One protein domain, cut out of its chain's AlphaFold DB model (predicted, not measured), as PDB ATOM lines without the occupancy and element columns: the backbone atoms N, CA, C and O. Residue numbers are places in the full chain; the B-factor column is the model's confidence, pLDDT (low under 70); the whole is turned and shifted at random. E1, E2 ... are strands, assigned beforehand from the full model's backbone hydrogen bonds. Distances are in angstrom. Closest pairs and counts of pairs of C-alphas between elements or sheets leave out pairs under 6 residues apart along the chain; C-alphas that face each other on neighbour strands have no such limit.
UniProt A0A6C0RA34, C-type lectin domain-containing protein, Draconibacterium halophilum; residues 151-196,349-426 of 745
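What this domain is: This is residues 151 to 196 and 349 to 426 of the 745 residues of the protein "C-type lectin domain-containing protein" of Draconibacterium halophilum (UniProt A0A6C0RA34). The chain winds in stacked turns, a solenoid of roughly triangular section: E3, E6, E7, E9, E12 and E15 make one continuous wall, E2, E5, E8, E11 and E14 a second, and E1, E4, E10 and E13 a third. The second wall is interrupted between E5 and E8 and the third between E4 and E10, and the chain is cut after residue 196. The printed part has 124 residues, with no named helix and fifteen named strands, E1 to E15 in order; the six-stranded sheet is all parallel in the order E3 E6 E7 E9 E12 E15, and the class is all strand. The whole is compact, with a radius of gyration of the C-alphas of 13.9 A and spans of 37 by 35 by 26 A.

Where its parts are: E1, residues 151 to 153, begins at C-alpha 151 (6.794, -29.589, -28.469). E2, residues 159 to 164, is 15.3 A long. E3 is 168 to 170, E4 174 to 176, E5 182 to 186 and 13.5 A long, and E6 191 to 193. After the cut come E7, 350 to 353, E8, 365 to 369 and 13.2 A long, and E9, 372 to 375. E10, 378 to 383, is 16.4 A long; E11 is 390 to 392 and E12 395 to 398. E13, 402 to 408, is the longest strand at 18.7 A, from C-alpha 402 (11.420, -6.559, -39.466). E14 is 414 to 416, and E15, 421 to 424, ends at C-alpha 424 (21.606, -8.009, -43.042).

How they stand to each other: In the six-stranded sheet the edge strands are E3 and E15, and the strands' lines turn by 47 degrees from edge to edge. E3 and E6 are parallel at 4 degrees, with N 170 and O 192 within hydrogen-bond range at 2.9 A. E6 and E7 are neighbours across the cut, with N 352 and O 191 at 2.9 A. Within hydrogen-bond range are also N 374 and O 351 across the parallel neighbours E7 and E9, at 2.8 A, N 373 and O 395 across the parallel neighbours E9 and E12, at 2.8 A, and N 396 and O 421 across the parallel neighbours E12 and E15, at 2.9 A. Four parallel pairs remain: E1 and E4, with N 153 and O 175 at 2.8 A; E2 and E5, with N 161 and O 183 at 2.8 A; E8 and E11, with N 368 and O 391 at 2.8 A; E10 and E13, with N 408 and O 382 at 2.8 A. E14 pairs with no named strand; the closest C-alphas of E11 and E14 are those of Gln 390 and Phe 414, 7.0 A apart. E5 and E8 are apart, and so are E4 and E10.

The domain as a whole: The two farthest C-alphas, those of Thr 156 and Asn 426, are 39.4 A apart. Residues 197 to 348 are not printed, and C-alphas 196 and 349 are 20.3 A apart across the cut. Of the links printed whole, E7 to E8 is long, with 11 residues, E10 to E11 is short, and the others are tight. The mean pLDDT of the printed part is 96.6, and no printed residue is under 70.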
ATOM      1  N   VAL A 151       6.254 -28.989 -29.690       96.00
ATOM      2  CA  VAL A 151       6.794 -29.589 -28.469       96.00
ATOM      3  C   VAL A 151       6.658 -28.662 -27.267       96.00
ATOM      4  O   VAL A 151       7.146 -27.533 -27.256       96.00
ATOM      5  N   SER A 152       6.059 -29.191 -26.203       95.75
ATOM      6  CA  SER A 152       6.036 -28.579 -24.879       95.75
ATOM      7  C   SER A 152       7.078 -29.232 -23.971       95.75
ATOM      8  O   SER A 152       7.123 -30.459 -23.837       95.75
ATOM      9  N   PHE A 153       7.910 -28.416 -23.328       96.81
ATOM     10  CA  PHE A 153       8.861 -28.836 -22.303       96.81
ATOM     11  C   PHE A 153       8.321 -28.496 -20.915       96.81
ATOM     12  O   PHE A 153       8.310 -27.334 -20.519       96.81
ATOM     13  N   ASN A 154       7.878 -29.509 -20.172       93.75
ATOM     14  CA  ASN A 154       7.136 -29.347 -18.917       93.75
ATOM     15  C   ASN A 154       7.759 -30.114 -17.736       93.75
ATOM     16  O   ASN A 154       7.065 -30.530 -16.806       93.75
ATOM     17  N   GLY A 155       9.073 -30.354 -17.777       92.62
ATOM     18  CA  GLY A 155       9.795 -30.989 -16.678       92.62
ATOM     19  C   GLY A 155       9.738 -30.166 -15.387       92.62
ATOM     20  O   GLY A 155       9.727 -28.941 -15.406       92.62
ATOM     21  N   THR A 156       9.765 -30.840 -14.235       91.38
ATOM     22  CA  THR A 156       9.821 -30.180 -12.913       91.38
ATOM     23  C   THR A 156      11.241 -29.776 -12.495       91.38
ATOM     24  O   THR A 156      11.456 -29.311 -11.378       91.38
ATOM     25  N   SER A 157      12.226 -30.025 -13.354       93.75
ATOM     26  CA  SER A 157      13.640 -29.677 -13.201       93.75
ATOM     27  C   SER A 157      14.174 -29.153 -14.529       93.75
ATOM     28  O   SER A 157      13.551 -29.382 -15.564       93.75
ATOM     29  N   ALA A 158      15.345 -28.513 -14.527       95.06
ATOM     30  CA  ALA A 158      16.003 -28.112 -15.770       95.06
ATOM     31  C   ALA A 158      16.183 -29.322 -16.705       95.06
ATOM     32  O   ALA A 158      16.549 -30.411 -16.253       95.06
ATOM     33  N   GLN A 159      15.899 -29.129 -17.993       97.38
ATOM     34  CA  GLN A 159      15.987 -30.178 -19.013       97.38
ATOM     35  C   GLN A 159      17.128 -29.893 -19.982       97.38
ATOM     36  O   GLN A 159      17.344 -28.746 -20.374       97.38
ATOM     37  N   THR A 160      17.813 -30.950 -20.415       98.38
ATOM     38  CA  THR A 160      18.872 -30.853 -21.423       98.38
ATOM     39  C   THR A 160      18.558 -31.745 -22.616       98.38
ATOM     40  O   THR A 160      18.343 -32.948 -22.474       98.38
ATOM     41  N   ILE A 161      18.584 -31.153 -23.806       98.75
ATOM     42  CA  ILE A 161      18.425 -31.818 -25.098       98.75
ATOM     43  C   ILE A 161      19.776 -31.762 -25.804       98.75
ATOM     44  O   ILE A 161      20.159 -30.729 -26.343       98.75
ATOM     45  N   ASN A 162      20.525 -32.861 -25.746       98.69
ATOM     46  CA  ASN A 162      21.914 -32.930 -26.183       98.69
ATOM     47  C   ASN A 162      22.095 -33.906 -27.350       98.69
ATOM     48  O   ASN A 162      22.007 -35.128 -27.183       98.69
ATOM     49  N   SER A 163      22.401 -33.372 -28.530       98.19
ATOM     50  CA  SER A 163      22.658 -34.178 -29.724       98.19
ATOM     51  C   SER A 163      24.122 -34.618 -29.877       98.19
ATOM     52  O   SER A 163      24.427 -35.509 -30.671       98.19
ATOM     53  N   GLY A 164      25.066 -34.009 -29.154       96.75
ATOM     54  CA  GLY A 164      26.497 -34.109 -29.456       96.75
ATOM     55  C   GLY A 164      26.826 -33.501 -30.826       96.75
ATOM     56  O   GLY A 164      26.320 -32.443 -31.175       96.75
ATOM     57  N   ALA A 165      27.654 -34.158 -31.642       97.12
ATOM     58  CA  ALA A 165      28.172 -33.586 -32.899       97.12
ATOM     59  C   ALA A 165      27.159 -33.464 -34.067       97.12
ATOM     60  O   ALA A 165      27.549 -33.225 -35.214       97.12
ATOM     61  N   GLN A 166      25.866 -33.681 -33.820       98.44
ATOM     62  CA  GLN A 166      24.802 -33.609 -34.827       98.44
ATOM     63  C   GLN A 166      23.805 -32.502 -34.495       98.44
ATOM     64  O   GLN A 166      23.836 -31.925 -33.415       98.44
ATOM     65  N   TYR A 167      22.933 -32.183 -35.441       98.69
ATOM     66  CA  TYR A 167      21.978 -31.089 -35.304       98.69
ATOM     67  C   TYR A 167      20.788 -31.431 -34.395       98.69
ATOM     68  O   TYR A 167      20.468 -32.603 -34.159       98.69
ATOM     69  N   ILE A 168      20.098 -30.378 -33.952       98.94
ATOM     70  CA  ILE A 168      18.764 -30.446 -33.347       98.94
ATOM     71  C   ILE A 168      17.798 -29.615 -34.196       98.94
ATOM     72  O   ILE A 168      18.111 -28.480 -34.562       98.94
ATOM     73  N   ILE A 169      16.622 -30.167 -34.498       98.88
ATOM     74  CA  ILE A 169      15.533 -29.446 -35.169       98.88
ATOM     75  C   ILE A 169      14.262 -29.549 -34.329       98.88
ATOM     76  O   ILE A 169      13.805 -30.651 -34.020       98.88
ATOM     77  N   CYS A 170      13.673 -28.395 -34.026       98.69
ATOM     78  CA  CYS A 170      12.279 -28.273 -33.612       98.69
ATOM     79  C   CYS A 170      11.466 -27.844 -34.842       98.69
ATOM     80  O   CYS A 170      11.665 -26.746 -35.371       98.69
ATOM     81  N   GLY A 171      10.647 -28.754 -35.366       97.06
ATOM     82  CA  GLY A 171       9.886 -28.591 -36.607       97.06
ATOM     83  C   GLY A 171       8.620 -27.753 -36.445       97.06
ATOM     84  O   GLY A 171       8.275 -27.011 -37.363       97.06
ATOM     85  N   GLY A 172       7.979 -27.830 -35.277       94.94
ATOM     86  CA  GLY A 172       6.829 -27.012 -34.905       94.94
ATOM     87  C   GLY A 172       7.165 -25.892 -33.920       94.94
ATOM     88  O   GLY A 172       8.320 -25.467 -33.787       94.94
ATOM     89  N   GLU A 173       6.129 -25.408 -33.244       95.31
ATOM     90  CA  GLU A 173       6.227 -24.484 -32.117       95.31
ATOM     91  C   GLU A 173       6.900 -25.147 -30.907       95.31
ATOM     92  O   GLU A 173       6.779 -26.349 -30.672       95.31
ATOM     93  N   VAL A 174       7.620 -24.349 -30.121       97.56
ATOM     94  CA  VAL A 174       8.217 -24.768 -28.856       97.56
ATOM     95  C   VAL A 174       7.599 -23.977 -27.710       97.56
ATOM     96  O   VAL A 174       7.770 -22.760 -27.635       97.56
ATOM     97  N   MET A 175       6.960 -24.670 -26.769       96.50
ATOM     98  CA  MET A 175       6.556 -24.090 -25.488       96.50
ATOM     99  C   MET A 175       7.477 -24.538 -24.361       96.50
ATOM    100  O   MET A 175       7.712 -25.725 -24.147       96.50
ATOM    101  N   LEU A 176       7.975 -23.574 -23.594       96.88
ATOM    102  CA  LEU A 176       8.769 -23.803 -22.394       96.88
ATOM    103  C   LEU A 176       7.868 -23.660 -21.161       96.88
ATOM    104  O   LEU A 176       7.837 -22.611 -20.517       96.88
ATOM    105  N   SER A 177       7.141 -24.720 -20.812       94.62
ATOM    106  CA  SER A 177       6.303 -24.816 -19.603       94.62
ATOM    107  C   SER A 177       7.102 -25.245 -18.363       94.62
ATOM    108  O   SER A 177       6.616 -25.988 -17.509       94.62
ATOM    109  N   ASN A 178       8.363 -24.816 -18.279       91.44
ATOM    110  CA  ASN A 178       9.318 -25.201 -17.245       91.44
ATOM    111  C   ASN A 178      10.155 -23.993 -16.806       91.44
ATOM    112  O   ASN A 178      11.112 -23.598 -17.476       91.44
ATOM    113  N   ASN A 179       9.852 -23.467 -15.620       91.06
ATOM    114  CA  ASN A 179      10.531 -22.297 -15.056       91.06
ATOM    115  C   ASN A 179      12.007 -22.528 -14.672       91.06
ATOM    116  O   ASN A 179      12.724 -21.563 -14.414       91.06
ATOM    117  N   ASN A 180      12.484 -23.779 -14.639       93.19
ATOM    118  CA  ASN A 180      13.898 -24.093 -14.408       93.19
ATOM    119  C   ASN A 180      14.748 -23.943 -15.677       93.19
ATOM    120  O   ASN A 180      15.974 -23.890 -15.581       93.19
ATOM    121  N   GLY A 181      14.106 -23.895 -16.846       94.69
ATOM    122  CA  GLY A 181      14.745 -23.710 -18.140       94.69
ATOM    123  C   GLY A 181      15.019 -24.981 -18.928       94.69
ATOM    124  O   GLY A 181      15.055 -26.102 -18.406       94.69
ATOM    125  N   VAL A 182      15.249 -24.769 -20.221       98.31
ATOM    126  CA  VAL A 182      15.584 -25.816 -21.188       98.31
ATOM    127  C   VAL A 182      16.882 -25.448 -21.895       98.31
ATOM    128  O   VAL A 182      17.028 -24.339 -22.410       98.31
ATOM    129  N   THR A 183      17.816 -26.398 -21.918       98.75
ATOM    130  CA  THR A 183      19.093 -26.278 -22.624       98.75
ATOM    131  C   THR A 183      19.086 -27.152 -23.871       98.75
ATOM    132  O   THR A 183      18.970 -28.373 -23.768       98.75
ATOM    133  N   PHE A 184      19.283 -26.553 -25.042       98.88
ATOM    134  CA  PHE A 184      19.593 -27.272 -26.279       98.88
ATOM    135  C   PHE A 184      21.100 -27.237 -26.512       98.88
ATOM    136  O   PHE A 184      21.685 -26.159 -26.541       98.88
ATOM    137  N   GLN A 185      21.730 -28.399 -26.674       98.69
ATOM    138  CA  GLN A 185      23.180 -28.502 -26.802       98.69
ATOM    139  C   GLN A 185      23.599 -29.368 -27.990       98.69
ATOM    140  O   GLN A 185      23.145 -30.504 -28.146       98.69
ATOM    141  N   THR A 186      24.535 -28.850 -28.781       98.69
ATOM    142  CA  THR A 186      25.274 -29.586 -29.809       98.69
ATOM    143  C   THR A 186      26.782 -29.386 -29.597       98.69
ATOM    144  O   THR A 186      27.215 -28.557 -28.802       98.69
ATOM    145  N   ALA A 187      27.603 -30.163 -30.298       97.69
ATOM    146  CA  ALA A 187      29.041 -29.953 -30.410       97.69
ATOM    147  C   ALA A 187      29.344 -29.464 -31.831       97.69
ATOM    148  O   ALA A 187      29.564 -30.275 -32.733       97.69
ATOM    149  N   ASP A 188      29.303 -28.143 -32.010       98.00
ATOM    150  CA  ASP A 188      29.637 -27.434 -33.251       98.00
ATOM    151  C   ASP A 188      28.674 -27.718 -34.420       98.00
ATOM    152  O   ASP A 188      29.073 -27.799 -35.585       98.00
ATOM    153  N   ASN A 189      27.382 -27.889 -34.124       98.62
ATOM    154  CA  ASN A 189      26.344 -28.128 -35.129       98.62
ATOM    155  C   ASN A 189      25.095 -27.272 -34.885       98.62
ATOM    156  O   ASN A 189      24.930 -26.658 -33.834       98.62
ATOM    157  N   ASN A 190      24.196 -27.210 -35.860       98.75
ATOM    158  CA  ASN A 190      23.090 -26.267 -35.808       98.75
ATOM    159  C   ASN A 190      21.981 -26.703 -34.839       98.75
ATOM    160  O   ASN A 190      21.639 -27.885 -34.750       98.75
ATOM    161  N   VAL A 191      21.343 -25.710 -34.220       98.94
ATOM    162  CA  VAL A 191      20.022 -25.834 -33.589       98.94
ATOM    163  C   VAL A 191      19.047 -24.972 -34.382       98.94
ATOM    164  O   VAL A 191      19.302 -23.791 -34.611       98.94
ATOM    165  N   THR A 192      17.949 -25.560 -34.853       98.88
ATOM    166  CA  THR A 192      16.935 -24.849 -35.649       98.88
ATOM    167  C   THR A 192      15.572 -24.913 -34.977       98.88
ATOM    168  O   THR A 192      15.070 -26.002 -34.706       98.88
ATOM    169  N   PHE A 193      14.964 -23.748 -34.779       98.81
ATOM    170  CA  PHE A 193      13.580 -23.573 -34.358       98.81
ATOM    171  C   PHE A 193      12.766 -23.105 -35.562       98.81
ATOM    172  O   PHE A 193      12.982 -22.006 -36.080       98.81
ATOM    173  N   SER A 194      11.888 -23.975 -36.052       98.12
ATOM    174  CA  SER A 194      11.107 -23.722 -37.267       98.12
ATOM    175  C   SER A 194       9.795 -22.991 -36.969       98.12
ATOM    176  O   SER A 194       9.360 -22.178 -37.783       98.12
ATOM    177  N   GLY A 195       9.188 -23.250 -35.807       96.50
ATOM    178  CA  GLY A 195       8.059 -22.493 -35.270       96.50
ATOM    179  C   GLY A 195       8.478 -21.404 -34.279       96.50
ATOM    180  O   GLY A 195       9.664 -21.112 -34.107       96.50
ATOM    181  N   ALA A 196       7.479 -20.790 -33.640       97.00
ATOM    182  CA  ALA A 196       7.700 -19.839 -32.554       97.00
ATOM    183  C   ALA A 196       8.268 -20.539 -31.309       97.00
ATOM    184  O   ALA A 196       8.125 -21.751 -31.147       97.00
ATOM    185  N   GLY A 349      28.577 -24.002 -34.267       98.62
ATOM    186  CA  GLY A 349      27.357 -24.126 -35.062       98.62
ATOM    187  C   GLY A 349      26.522 -22.842 -35.117       98.62
ATOM    188  O   GLY A 349      26.865 -21.811 -34.534       98.62
ATOM    189  N   ASN A 350      25.390 -22.902 -35.825       98.75
ATOM    190  CA  ASN A 350      24.429 -21.800 -35.895       98.75
ATOM    191  C   ASN A 350      23.178 -22.088 -35.065       98.75
ATOM    192  O   ASN A 350      22.680 -23.216 -35.048       98.75
ATOM    193  N   VAL A 351      22.609 -21.040 -34.482       98.94
ATOM    194  CA  VAL A 351      21.244 -21.067 -33.949       98.94
ATOM    195  C   VAL A 351      20.343 -20.312 -34.908       98.94
ATOM    196  O   VAL A 351      20.654 -19.185 -35.288       98.94
ATOM    197  N   ILE A 352      19.260 -20.949 -35.347       98.81
ATOM    198  CA  ILE A 352      18.369 -20.418 -36.381       98.81
ATOM    199  C   ILE A 352      16.954 -20.337 -35.817       98.81
ATOM    200  O   ILE A 352      16.354 -21.371 -35.526       98.81
ATOM    201  N   PHE A 353      16.416 -19.123 -35.723       98.75
ATOM    202  CA  PHE A 353      15.006 -18.871 -35.439       98.75
ATOM    203  C   PHE A 353      14.294 -18.480 -36.728       98.75
ATOM    204  O   PHE A 353      14.585 -17.441 -37.325       98.75
ATOM    205  N   GLN A 354      13.366 -19.325 -37.170       98.19
ATOM    206  CA  GLN A 354      12.545 -19.044 -38.346       98.19
ATOM    207  C   GLN A 354      11.354 -18.131 -38.032       98.19
ATOM    208  O   GLN A 354      10.795 -17.525 -38.945       98.19
ATOM    209  N   ASN A 355      10.977 -18.023 -36.758       97.44
ATOM    210  CA  ASN A 355       9.827 -17.261 -36.292       97.44
ATOM    211  C   ASN A 355      10.143 -16.533 -34.972       97.44
ATOM    212  O   ASN A 355      11.252 -16.638 -34.448       97.44
ATOM    213  N   SER A 356       9.164 -15.799 -34.443       97.12
ATOM    214  CA  SER A 356       9.308 -15.008 -33.224       97.12
ATOM    215  C   SER A 356       9.594 -15.855 -31.984       97.12
ATOM    216  O   SER A 356       9.018 -16.929 -31.795       97.12
ATOM    217  N   VAL A 357      10.410 -15.306 -31.091       98.38
ATOM    218  CA  VAL A 357      10.745 -15.870 -29.785       98.38
ATOM    219  C   VAL A 357      10.186 -14.947 -28.705       98.38
ATOM    220  O   VAL A 357      10.542 -13.774 -28.651       98.38
ATOM    221  N   GLY A 358       9.305 -15.462 -27.851       97.19
ATOM    222  CA  GLY A 358       8.695 -14.723 -26.748       97.19
ATOM    223  C   GLY A 358       7.599 -13.734 -27.155       97.19
ATOM    224  O   GLY A 358       7.245 -12.879 -26.352       97.19
ATOM    225  N   ALA A 359       7.060 -13.821 -28.377       94.75
ATOM    226  CA  ALA A 359       5.991 -12.925 -28.832       94.75
ATOM    227  C   ALA A 359       4.594 -13.316 -28.322       94.75
ATOM    228  O   ALA A 359       3.736 -12.445 -28.210       94.75
ATOM    229  N   GLY A 360       4.356 -14.604 -28.041       92.31
ATOM    230  CA  GLY A 360       3.124 -15.064 -27.396       92.31
ATOM    231  C   GLY A 360       3.194 -14.791 -25.898       92.31
ATOM    232  O   GLY A 360       2.653 -13.807 -25.403       92.31
ATOM    233  N   LYS A 361       3.947 -15.634 -25.191       93.31
ATOM    234  CA  LYS A 361       4.354 -15.390 -23.807       93.31
ATOM    235  C   LYS A 361       5.870 -15.270 -23.744       93.31
ATOM    236  O   LYS A 361       6.592 -16.179 -24.168       93.31
ATOM    237  N   VAL A 362       6.334 -14.142 -23.216       96.06
ATOM    238  CA  VAL A 362       7.752 -13.763 -23.154       96.06
ATOM    239  C   VAL A 362       8.610 -14.828 -22.476       96.06
ATOM    240  O   VAL A 362       8.162 -15.534 -21.569       96.06
ATOM    241  N   LEU A 363       9.863 -14.951 -22.913       97.56
ATOM    242  CA  LEU A 363      10.868 -15.770 -22.233       97.56
ATOM    243  C   LEU A 363      11.516 -14.985 -21.092       97.56
ATOM    244  O   LEU A 363      11.577 -13.762 -21.138       97.56
ATOM    245  N   LYS A 364      12.048 -15.672 -20.081       97.25
ATOM    246  CA  LYS A 364      12.818 -15.005 -19.018       97.25
ATOM    247  C   LYS A 364      14.143 -14.475 -19.550       97.25
ATOM    248  O   LYS A 364      14.538 -13.340 -19.307       97.25
ATOM    249  N   SER A 365      14.833 -15.338 -20.284       97.56
ATOM    250  CA  SER A 365      16.119 -15.057 -20.897       97.56
ATOM    251  C   SER A 365      16.335 -15.934 -22.120       97.56
ATOM    252  O   SER A 365      15.713 -16.992 -22.263       97.56
ATOM    253  N   VAL A 366      17.229 -15.483 -22.995       98.56
ATOM    254  CA  VAL A 366      17.720 -16.231 -24.153       98.56
ATOM    255  C   VAL A 366      19.241 -16.125 -24.169       98.56
ATOM    256  O   VAL A 366      19.788 -15.085 -24.533       98.56
ATOM    257  N   ASP A 367      19.913 -17.208 -23.790       98.19
ATOM    258  CA  ASP A 367      21.373 -17.282 -23.734       98.19
ATOM    259  C   ASP A 367      21.901 -18.197 -24.840       98.19
ATOM    260  O   ASP A 367      21.701 -19.415 -24.817       98.19
ATOM    261  N   ILE A 368      22.591 -17.614 -25.821       98.75
ATOM    262  CA  ILE A 368      23.053 -18.315 -27.020       98.75
ATOM    263  C   ILE A 368      24.574 -18.314 -27.112       98.75
ATOM    264  O   ILE A 368      25.222 -17.273 -27.267       98.75
ATOM    265  N   THR A 369      25.135 -19.522 -27.115       98.69
ATOM    266  CA  THR A 369      26.518 -19.790 -27.505       98.69
ATOM    267  C   THR A 369      26.540 -20.394 -28.906       98.69
ATOM    268  O   THR A 369      26.146 -21.538 -29.089       98.69
ATOM    269  N   ALA A 370      26.958 -19.617 -29.906       98.75
ATOM    270  CA  ALA A 370      26.982 -20.038 -31.309       98.75
ATOM    271  C   ALA A 370      28.011 -19.226 -32.109       98.75
ATOM    272  O   ALA A 370      28.358 -18.109 -31.716       98.75
ATOM    273  N   ALA A 371      28.428 -19.708 -33.282       98.69
ATOM    274  CA  ALA A 371      29.159 -18.875 -34.236       98.69
ATOM    275  C   ALA A 371      28.266 -17.742 -34.764       98.69
ATOM    276  O   ALA A 371      28.684 -16.580 -34.800       98.69
ATOM    277  N   ASN A 372      27.022 -18.074 -35.129       98.75
ATOM    278  CA  ASN A 372      26.020 -17.113 -35.580       98.75
ATOM    279  C   ASN A 372      24.639 -17.430 -34.992       98.75
ATOM    280  O   ASN A 372      24.226 -18.590 -34.938       98.75
ATOM    281  N   THR A 373      23.906 -16.380 -34.625       98.81
ATOM    282  CA  THR A 373      22.462 -16.430 -34.367       98.81
ATOM    283  C   THR A 373      21.746 -15.792 -35.552       98.81
ATOM    284  O   THR A 373      21.968 -14.620 -35.855       98.81
ATOM    285  N   ILE A 374      20.919 -16.570 -36.242       98.81
ATOM    286  CA  ILE A 374      20.181 -16.169 -37.441       98.81
ATOM    287  C   ILE A 374      18.710 -15.984 -37.065       98.81
ATOM    288  O   ILE A 374      18.081 -16.917 -36.567       98.81
ATOM    289  N   ILE A 375      18.166 -14.793 -37.320       98.62
ATOM    290  CA  ILE A 375      16.788 -14.421 -36.977       98.62
ATOM    291  C   ILE A 375      16.047 -14.078 -38.267       98.62
ATOM    292  O   ILE A 375      16.208 -12.991 -38.826       98.62
ATOM    293  N   ASN A 376      15.262 -15.032 -38.770       97.19
ATOM    294  CA  ASN A 376      14.591 -14.925 -40.067       97.19
ATOM    295  C   ASN A 376      13.173 -14.339 -39.983       97.19
ATOM    296  O   ASN A 376      12.629 -13.950 -41.015       97.19
ATOM    297  N   GLY A 377      12.580 -14.229 -38.791       87.31
ATOM    298  CA  GLY A 377      11.254 -13.637 -38.624       87.31
ATOM    299  C   GLY A 377      10.961 -13.172 -37.200       87.31
ATOM    300  O   GLY A 377      11.384 -13.804 -36.235       87.31
ATOM    301  N   GLY A 378      10.217 -12.069 -37.083       88.50
ATOM    302  CA  GLY A 378       9.697 -11.548 -35.821       88.50
ATOM    303  C   GLY A 378      10.750 -10.843 -34.973       88.50
ATOM    304  O   GLY A 378      10.998  -9.654 -35.132       88.50
ATOM    305  N   GLY A 379      11.338 -11.554 -34.020       95.94
ATOM    306  CA  GLY A 379      12.152 -10.938 -32.984       95.94
ATOM    307  C   GLY A 379      12.382 -11.853 -31.795       95.94
ATOM    308  O   GLY A 379      11.913 -12.992 -31.784       95.94
ATOM    309  N   ILE A 380      13.108 -11.343 -30.807       98.62
ATOM    310  CA  ILE A 380      13.326 -12.002 -29.523       98.62
ATOM    311  C   ILE A 380      12.875 -11.036 -28.435       98.62
ATOM    312  O   ILE A 380      13.472  -9.970 -28.278       98.62
ATOM    313  N   THR A 381      11.855 -11.435 -27.680       98.31
ATOM    314  CA  THR A 381      11.332 -10.684 -26.540       98.31
ATOM    315  C   THR A 381      11.559 -11.467 -25.253       98.31
ATOM    316  O   THR A 381      11.157 -12.626 -25.120       98.31
ATOM    317  N   THR A 382      12.221 -10.825 -24.293       98.19
ATOM    318  CA  THR A 382      12.498 -11.392 -22.968       98.19
ATOM    319  C   THR A 382      12.049 -10.452 -21.865       98.19
ATOM    320  O   THR A 382      12.189  -9.243 -22.019       98.19
ATOM    321  N   GLU A 383      11.621 -10.986 -20.729       94.88
ATOM    322  CA  GLU A 383      11.265 -10.222 -19.537       94.88
ATOM    323  C   GLU A 383      11.913 -10.826 -18.289       94.88
ATOM    324  O   GLU A 383      11.719 -12.003 -17.983       94.88
ATOM    325  N   SER A 384      12.674 -10.022 -17.546       90.50
ATOM    326  CA  SER A 384      13.305 -10.485 -16.308       90.50
ATOM    327  C   SER A 384      13.535  -9.344 -15.336       90.50
ATOM    328  O   SER A 384      14.369  -8.494 -15.608       90.50
ATOM    329  N   GLU A 385      12.931  -9.402 -14.146       84.38
ATOM    330  CA  GLU A 385      13.183  -8.468 -13.026       84.38
ATOM    331  C   GLU A 385      14.598  -8.603 -12.407       84.38
ATOM    332  O   GLU A 385      14.855  -8.186 -11.275       84.38
ATOM    333  N   SER A 386      15.532  -9.249 -13.109       83.81
ATOM    334  CA  SER A 386      16.878  -9.561 -12.630       83.81
ATOM    335  C   SER A 386      17.956  -9.046 -13.593       83.81
ATOM    336  O   SER A 386      17.716  -8.158 -14.410       83.81
ATOM    337  N   SER A 387      19.184  -9.554 -13.464       85.12
ATOM    338  CA  SER A 387      20.296  -9.262 -14.377       85.12
ATOM    339  C   SER A 387      20.410 -10.302 -15.498       85.12
ATOM    340  O   SER A 387      21.504 -10.587 -15.982       85.12
ATOM    341  N   GLU A 388      19.293 -10.910 -15.885       88.69
ATOM    342  CA  GLU A 388      19.181 -11.802 -17.039       88.69
ATOM    343  C   GLU A 388      18.510 -11.052 -18.202       88.69
ATOM    344  O   GLU A 388      17.934  -9.978 -18.014       88.69
ATOM    345  N   GLY A 389      18.604 -11.583 -19.416       90.62
ATOM    346  CA  GLY A 389      18.038 -10.950 -20.604       90.62
ATOM    347  C   GLY A 389      18.403 -11.739 -21.850       90.62
ATOM    348  O   GLY A 389      18.157 -12.941 -21.910       90.62
ATOM    349  N   GLN A 390      19.022 -11.085 -22.827       96.75
ATOM    350  CA  GLN A 390      19.507 -11.752 -24.037       96.75
ATOM    351  C   GLN A 390      21.029 -11.694 -24.098       96.75
ATOM    352  O   GLN A 390      21.622 -10.617 -23.990       96.75
ATOM    353  N   LEU A 391      21.658 -12.845 -24.314       96.94
ATOM    354  CA  LEU A 391      23.098 -12.968 -24.486       96.94
ATOM    355  C   LEU A 391      23.403 -13.702 -25.788       96.94
ATOM    356  O   LEU A 391      22.960 -14.826 -26.003       96.94
ATOM    357  N   PHE A 392      24.240 -13.093 -26.625       98.12
ATOM    358  CA  PHE A 392      24.702 -13.690 -27.874       98.12
ATOM    359  C   PHE A 392      26.234 -13.716 -27.896       98.12
ATOM    360  O   PHE A 392      26.895 -12.672 -27.863       98.12
ATOM    361  N   SER A 393      26.832 -14.911 -27.936       97.69
ATOM    362  CA  SER A 393      28.296 -15.051 -27.994       97.69
ATOM    363  C   SER A 393      28.870 -14.829 -29.404       97.69
ATOM    364  O   SER A 393      30.051 -14.494 -29.554       97.69
ATOM    365  N   GLY A 394      28.048 -15.036 -30.437       98.44
ATOM    366  CA  GLY A 394      28.406 -15.025 -31.857       98.44
ATOM    367  C   GLY A 394      28.027 -13.749 -32.602       98.44
ATOM    368  O   GLY A 394      27.746 -12.712 -32.007       98.44
ATOM    369  N   ASN A 395      28.041 -13.833 -33.932       98.81
ATOM    370  CA  ASN A 395      27.470 -12.795 -34.788       98.81
ATOM    371  C   ASN A 395      25.940 -12.880 -34.797       98.81
ATOM    372  O   ASN A 395      25.374 -13.959 -34.608       98.81
ATOM    373  N   LEU A 396      25.284 -11.763 -35.098       98.81
ATOM    374  CA  LEU A 396      23.857 -11.721 -35.399       98.81
ATOM    375  C   LEU A 396      23.651 -11.583 -36.909       98.81
ATOM    376  O   LEU A 396      24.288 -10.760 -37.569       98.81
ATOM    377  N   ILE A 397      22.747 -12.384 -37.459       98.62
ATOM    378  CA  ILE A 397      22.367 -12.342 -38.870       98.62
ATOM    379  C   ILE A 397      20.864 -12.084 -38.944       98.62
ATOM    380  O   ILE A 397      20.058 -12.883 -38.467       98.62
ATOM    381  N   ILE A 398      20.498 -10.956 -39.544       98.31
ATOM    382  CA  ILE A 398      19.114 -10.507 -39.687       98.31
ATOM    383  C   ILE A 398      18.597 -11.007 -41.033       98.31
ATOM    384  O   ILE A 398      19.041 -10.548 -42.084       98.31
ATOM    385  N   GLY A 399      17.724 -12.010 -41.012       97.06
ATOM    386  CA  GLY A 399      17.079 -12.558 -42.210       97.06
ATOM    387  C   GLY A 399      15.648 -12.062 -42.409       97.06
ATOM    388  O   GLY A 399      15.155 -12.070 -43.535       97.06
ATOM    389  N   GLY A 400      14.989 -11.597 -41.343       96.94
ATOM    390  CA  GLY A 400      13.648 -11.009 -41.397       96.94
ATOM    391  C   GLY A 400      13.633  -9.584 -41.959       96.94
ATOM    392  O   GLY A 400      14.630  -8.870 -41.877       96.94
ATOM    393  N   ALA A 401      12.498  -9.177 -42.535       96.81
ATOM    394  CA  ALA A 401      12.293  -7.798 -42.995       96.81
ATOM    395  C   ALA A 401      12.132  -6.830 -41.811       96.81
ATOM    396  O   ALA A 401      12.625  -5.710 -41.844       96.81
ATOM    397  N   GLU A 402      11.498  -7.281 -40.733       97.31
ATOM    398  CA  GLU A 402      11.420  -6.559 -39.466       97.31
ATOM    399  C   GLU A 402      11.862  -7.513 -38.358       97.31
ATOM    400  O   GLU A 402      11.326  -8.618 -38.239       97.31
ATOM    401  N   VAL A 403      12.884  -7.110 -37.599       98.50
ATOM    402  CA  VAL A 403      13.396  -7.852 -36.445       98.50
ATOM    403  C   VAL A 403      13.478  -6.933 -35.234       98.50
ATOM    404  O   VAL A 403      14.168  -5.915 -35.270       98.50
ATOM    405  N   VAL A 404      12.813  -7.318 -34.143       98.44
ATOM    406  CA  VAL A 404      12.860  -6.599 -32.861       98.44
ATOM    407  C   VAL A 404      13.563  -7.450 -31.803       98.44
ATOM    408  O   VAL A 404      13.145  -8.566 -31.517       98.44
ATOM    409  N   LEU A 405      14.636  -6.930 -31.210       98.75
ATOM    410  CA  LEU A 405      15.277  -7.497 -30.024       98.75
ATOM    411  C   LEU A 405      14.865  -6.653 -28.825       98.75
ATOM    412  O   LEU A 405      15.326  -5.523 -28.682       98.75
ATOM    413  N   GLU A 406      13.972  -7.176 -27.994       98.12
ATOM    414  CA  GLU A 406      13.362  -6.436 -26.894       98.12
ATOM    415  C   GLU A 406      13.608  -7.116 -25.551       98.12
ATOM    416  O   GLU A 406      13.247  -8.273 -25.331       98.12
ATOM    417  N   MET A 407      14.212  -6.375 -24.624       97.75
ATOM    418  CA  MET A 407      14.234  -6.764 -23.220       97.75
ATOM    419  C   MET A 407      13.263  -5.890 -22.439       97.75
ATOM    420  O   MET A 407      13.308  -4.673 -22.562       97.75
ATOM    421  N   LEU A 408      12.414  -6.505 -21.625       96.69
ATOM    422  CA  LEU A 408      11.438  -5.852 -20.764       96.69
ATOM    423  C   LEU A 408      11.854  -6.005 -19.300       96.69
ATOM    424  O   LEU A 408      12.399  -7.041 -18.908       96.69
ATOM    425  N   ASN A 409      11.580  -4.975 -18.498       92.75
ATOM    426  CA  ASN A 409      11.690  -4.989 -17.034       92.75
ATOM    427  C   ASN A 409      13.033  -5.500 -16.475       92.75
ATOM    428  O   ASN A 409      13.067  -6.027 -15.368       92.75
ATOM    429  N   THR A 410      14.137  -5.337 -17.216       94.00
ATOM    430  CA  THR A 410      15.462  -5.852 -16.840       94.00
ATOM    431  C   THR A 410      16.452  -4.755 -16.489       94.00
ATOM    432  O   THR A 410      16.448  -3.667 -17.055       94.00
ATOM    433  N   SER A 411      17.375  -5.084 -15.586       92.50
ATOM    434  CA  SER A 411      18.549  -4.252 -15.303       92.50
ATOM    435  C   SER A 411      19.722  -4.529 -16.256       92.50
ATOM    436  O   SER A 411      20.752  -3.854 -16.191       92.50
ATOM    437  N   SER A 412      19.602  -5.518 -17.142       94.94
ATOM    438  CA  SER A 412      20.658  -5.920 -18.070       94.94
ATOM    439  C   SER A 412      20.732  -5.032 -19.300       94.94
ATOM    440  O   SER A 412      19.729  -4.717 -19.933       94.94
ATOM    441  N   SER A 413      21.959  -4.686 -19.677       96.31
ATOM    442  CA  SER A 413      22.241  -4.012 -20.942       96.31
ATOM    443  C   SER A 413      22.224  -5.005 -22.107       96.31
ATOM    444  O   SER A 413      22.656  -6.148 -21.958       96.31
ATOM    445  N   PHE A 414      21.815  -4.551 -23.289       98.25
ATOM    446  CA  PHE A 414      22.114  -5.265 -24.527       98.25
ATOM    447  C   PHE A 414      23.594  -5.069 -24.872       98.25
ATOM    448  O   PHE A 414      24.049  -3.931 -25.012       98.25
ATOM    449  N   ILE A 415      24.349  -6.161 -25.032       98.25
ATOM    450  CA  ILE A 415      25.790  -6.111 -25.307       98.25
ATOM    451  C   ILE A 415      26.117  -6.861 -26.597       98.25
ATOM    452  O   ILE A 415      25.955  -8.078 -26.683       98.25
ATOM    453  N   LEU A 416      26.684  -6.148 -27.570       98.50
ATOM    454  CA  LEU A 416      27.389  -6.758 -28.692       98.50
ATOM    455  C   LEU A 416      28.881  -6.846 -28.349       98.50
ATOM    456  O   LEU A 416      29.602  -5.845 -28.336       98.50
ATOM    457  N   ASN A 417      29.337  -8.063 -28.045       97.88
ATOM    458  CA  ASN A 417      30.710  -8.341 -27.621       97.88
ATOM    459  C   ASN A 417      31.754  -7.903 -28.660       97.88
ATOM    460  O   ASN A 417      31.473  -7.868 -29.854       97.88
ATOM    461  N   SER A 418      32.981  -7.614 -28.215       98.19
ATOM    462  CA  SER A 418      34.055  -7.106 -29.083       98.19
ATOM    463  C   SER A 418      34.299  -7.985 -30.320       98.19
ATOM    464  O   SER A 418      34.351  -9.215 -30.226       98.19
ATOM    465  N   GLY A 419      34.446  -7.350 -31.484       98.19
ATOM    466  CA  GLY A 419      34.717  -8.013 -32.764       98.19
ATOM    467  C   GLY A 419      33.524  -8.744 -33.389       98.19
ATOM    468  O   GLY A 419      33.693  -9.390 -34.422       98.19
ATOM    469  N   LYS A 420      32.334  -8.688 -32.775       98.62
ATOM    470  CA  LYS A 420      31.116  -9.324 -33.300       98.62
ATOM    471  C   LYS A 420      30.383  -8.418 -34.275       98.62
ATOM    472  O   LYS A 420      30.451  -7.190 -34.172       98.62
ATOM    473  N   THR A 421      29.677  -9.047 -35.204       98.81
ATOM    474  CA  THR A 421      29.009  -8.367 -36.316       98.81
ATOM    475  C   THR A 421      27.496  -8.540 -36.267       98.81
ATOM    476  O   THR A 421      26.995  -9.548 -35.762       98.81
ATOM    477  N   ILE A 422      26.777  -7.562 -36.815       98.88
ATOM    478  CA  ILE A 422      25.362  -7.649 -37.171       98.88
ATOM    479  C   ILE A 422      25.273  -7.477 -38.687       98.88
ATOM    480  O   ILE A 422      25.679  -6.442 -39.218       98.88
ATOM    481  N   THR A 423      24.765  -8.484 -39.393       98.56
ATOM    482  CA  THR A 423      24.689  -8.452 -40.863       98.56
ATOM    483  C   THR A 423      23.262  -8.631 -41.354       98.56
ATOM    484  O   THR A 423      22.567  -9.547 -40.914       98.56
ATOM    485  N   ASN A 424      22.841  -7.793 -42.300       97.75
ATOM    486  CA  ASN A 424      21.606  -8.009 -43.042       97.75
ATOM    487  C   ASN A 424      21.798  -9.104 -44.102       97.75
ATOM    488  O   ASN A 424      22.680  -9.014 -44.955       97.75
ATOM    489  N   SER A 425      20.953 -10.126 -44.047       96.06
ATOM    490  CA  SER A 425      20.855 -11.211 -45.030       96.06
ATOM    491  C   SER A 425      19.491 -11.259 -45.725       96.06
ATOM    492  O   SER A 425      19.262 -12.127 -46.570       96.06
ATOM    493  N   ASN A 426      18.583 -10.337 -45.384       95.94
ATOM    494  CA  ASN A 426      17.315 -10.187 -46.079       95.94
ATOM    495  C   ASN A 426      17.558  -9.746 -47.535       95.94
ATOM    496  O   ASN A 426      18.502  -9.018 -47.836       95.94
TER     497      ASN A 426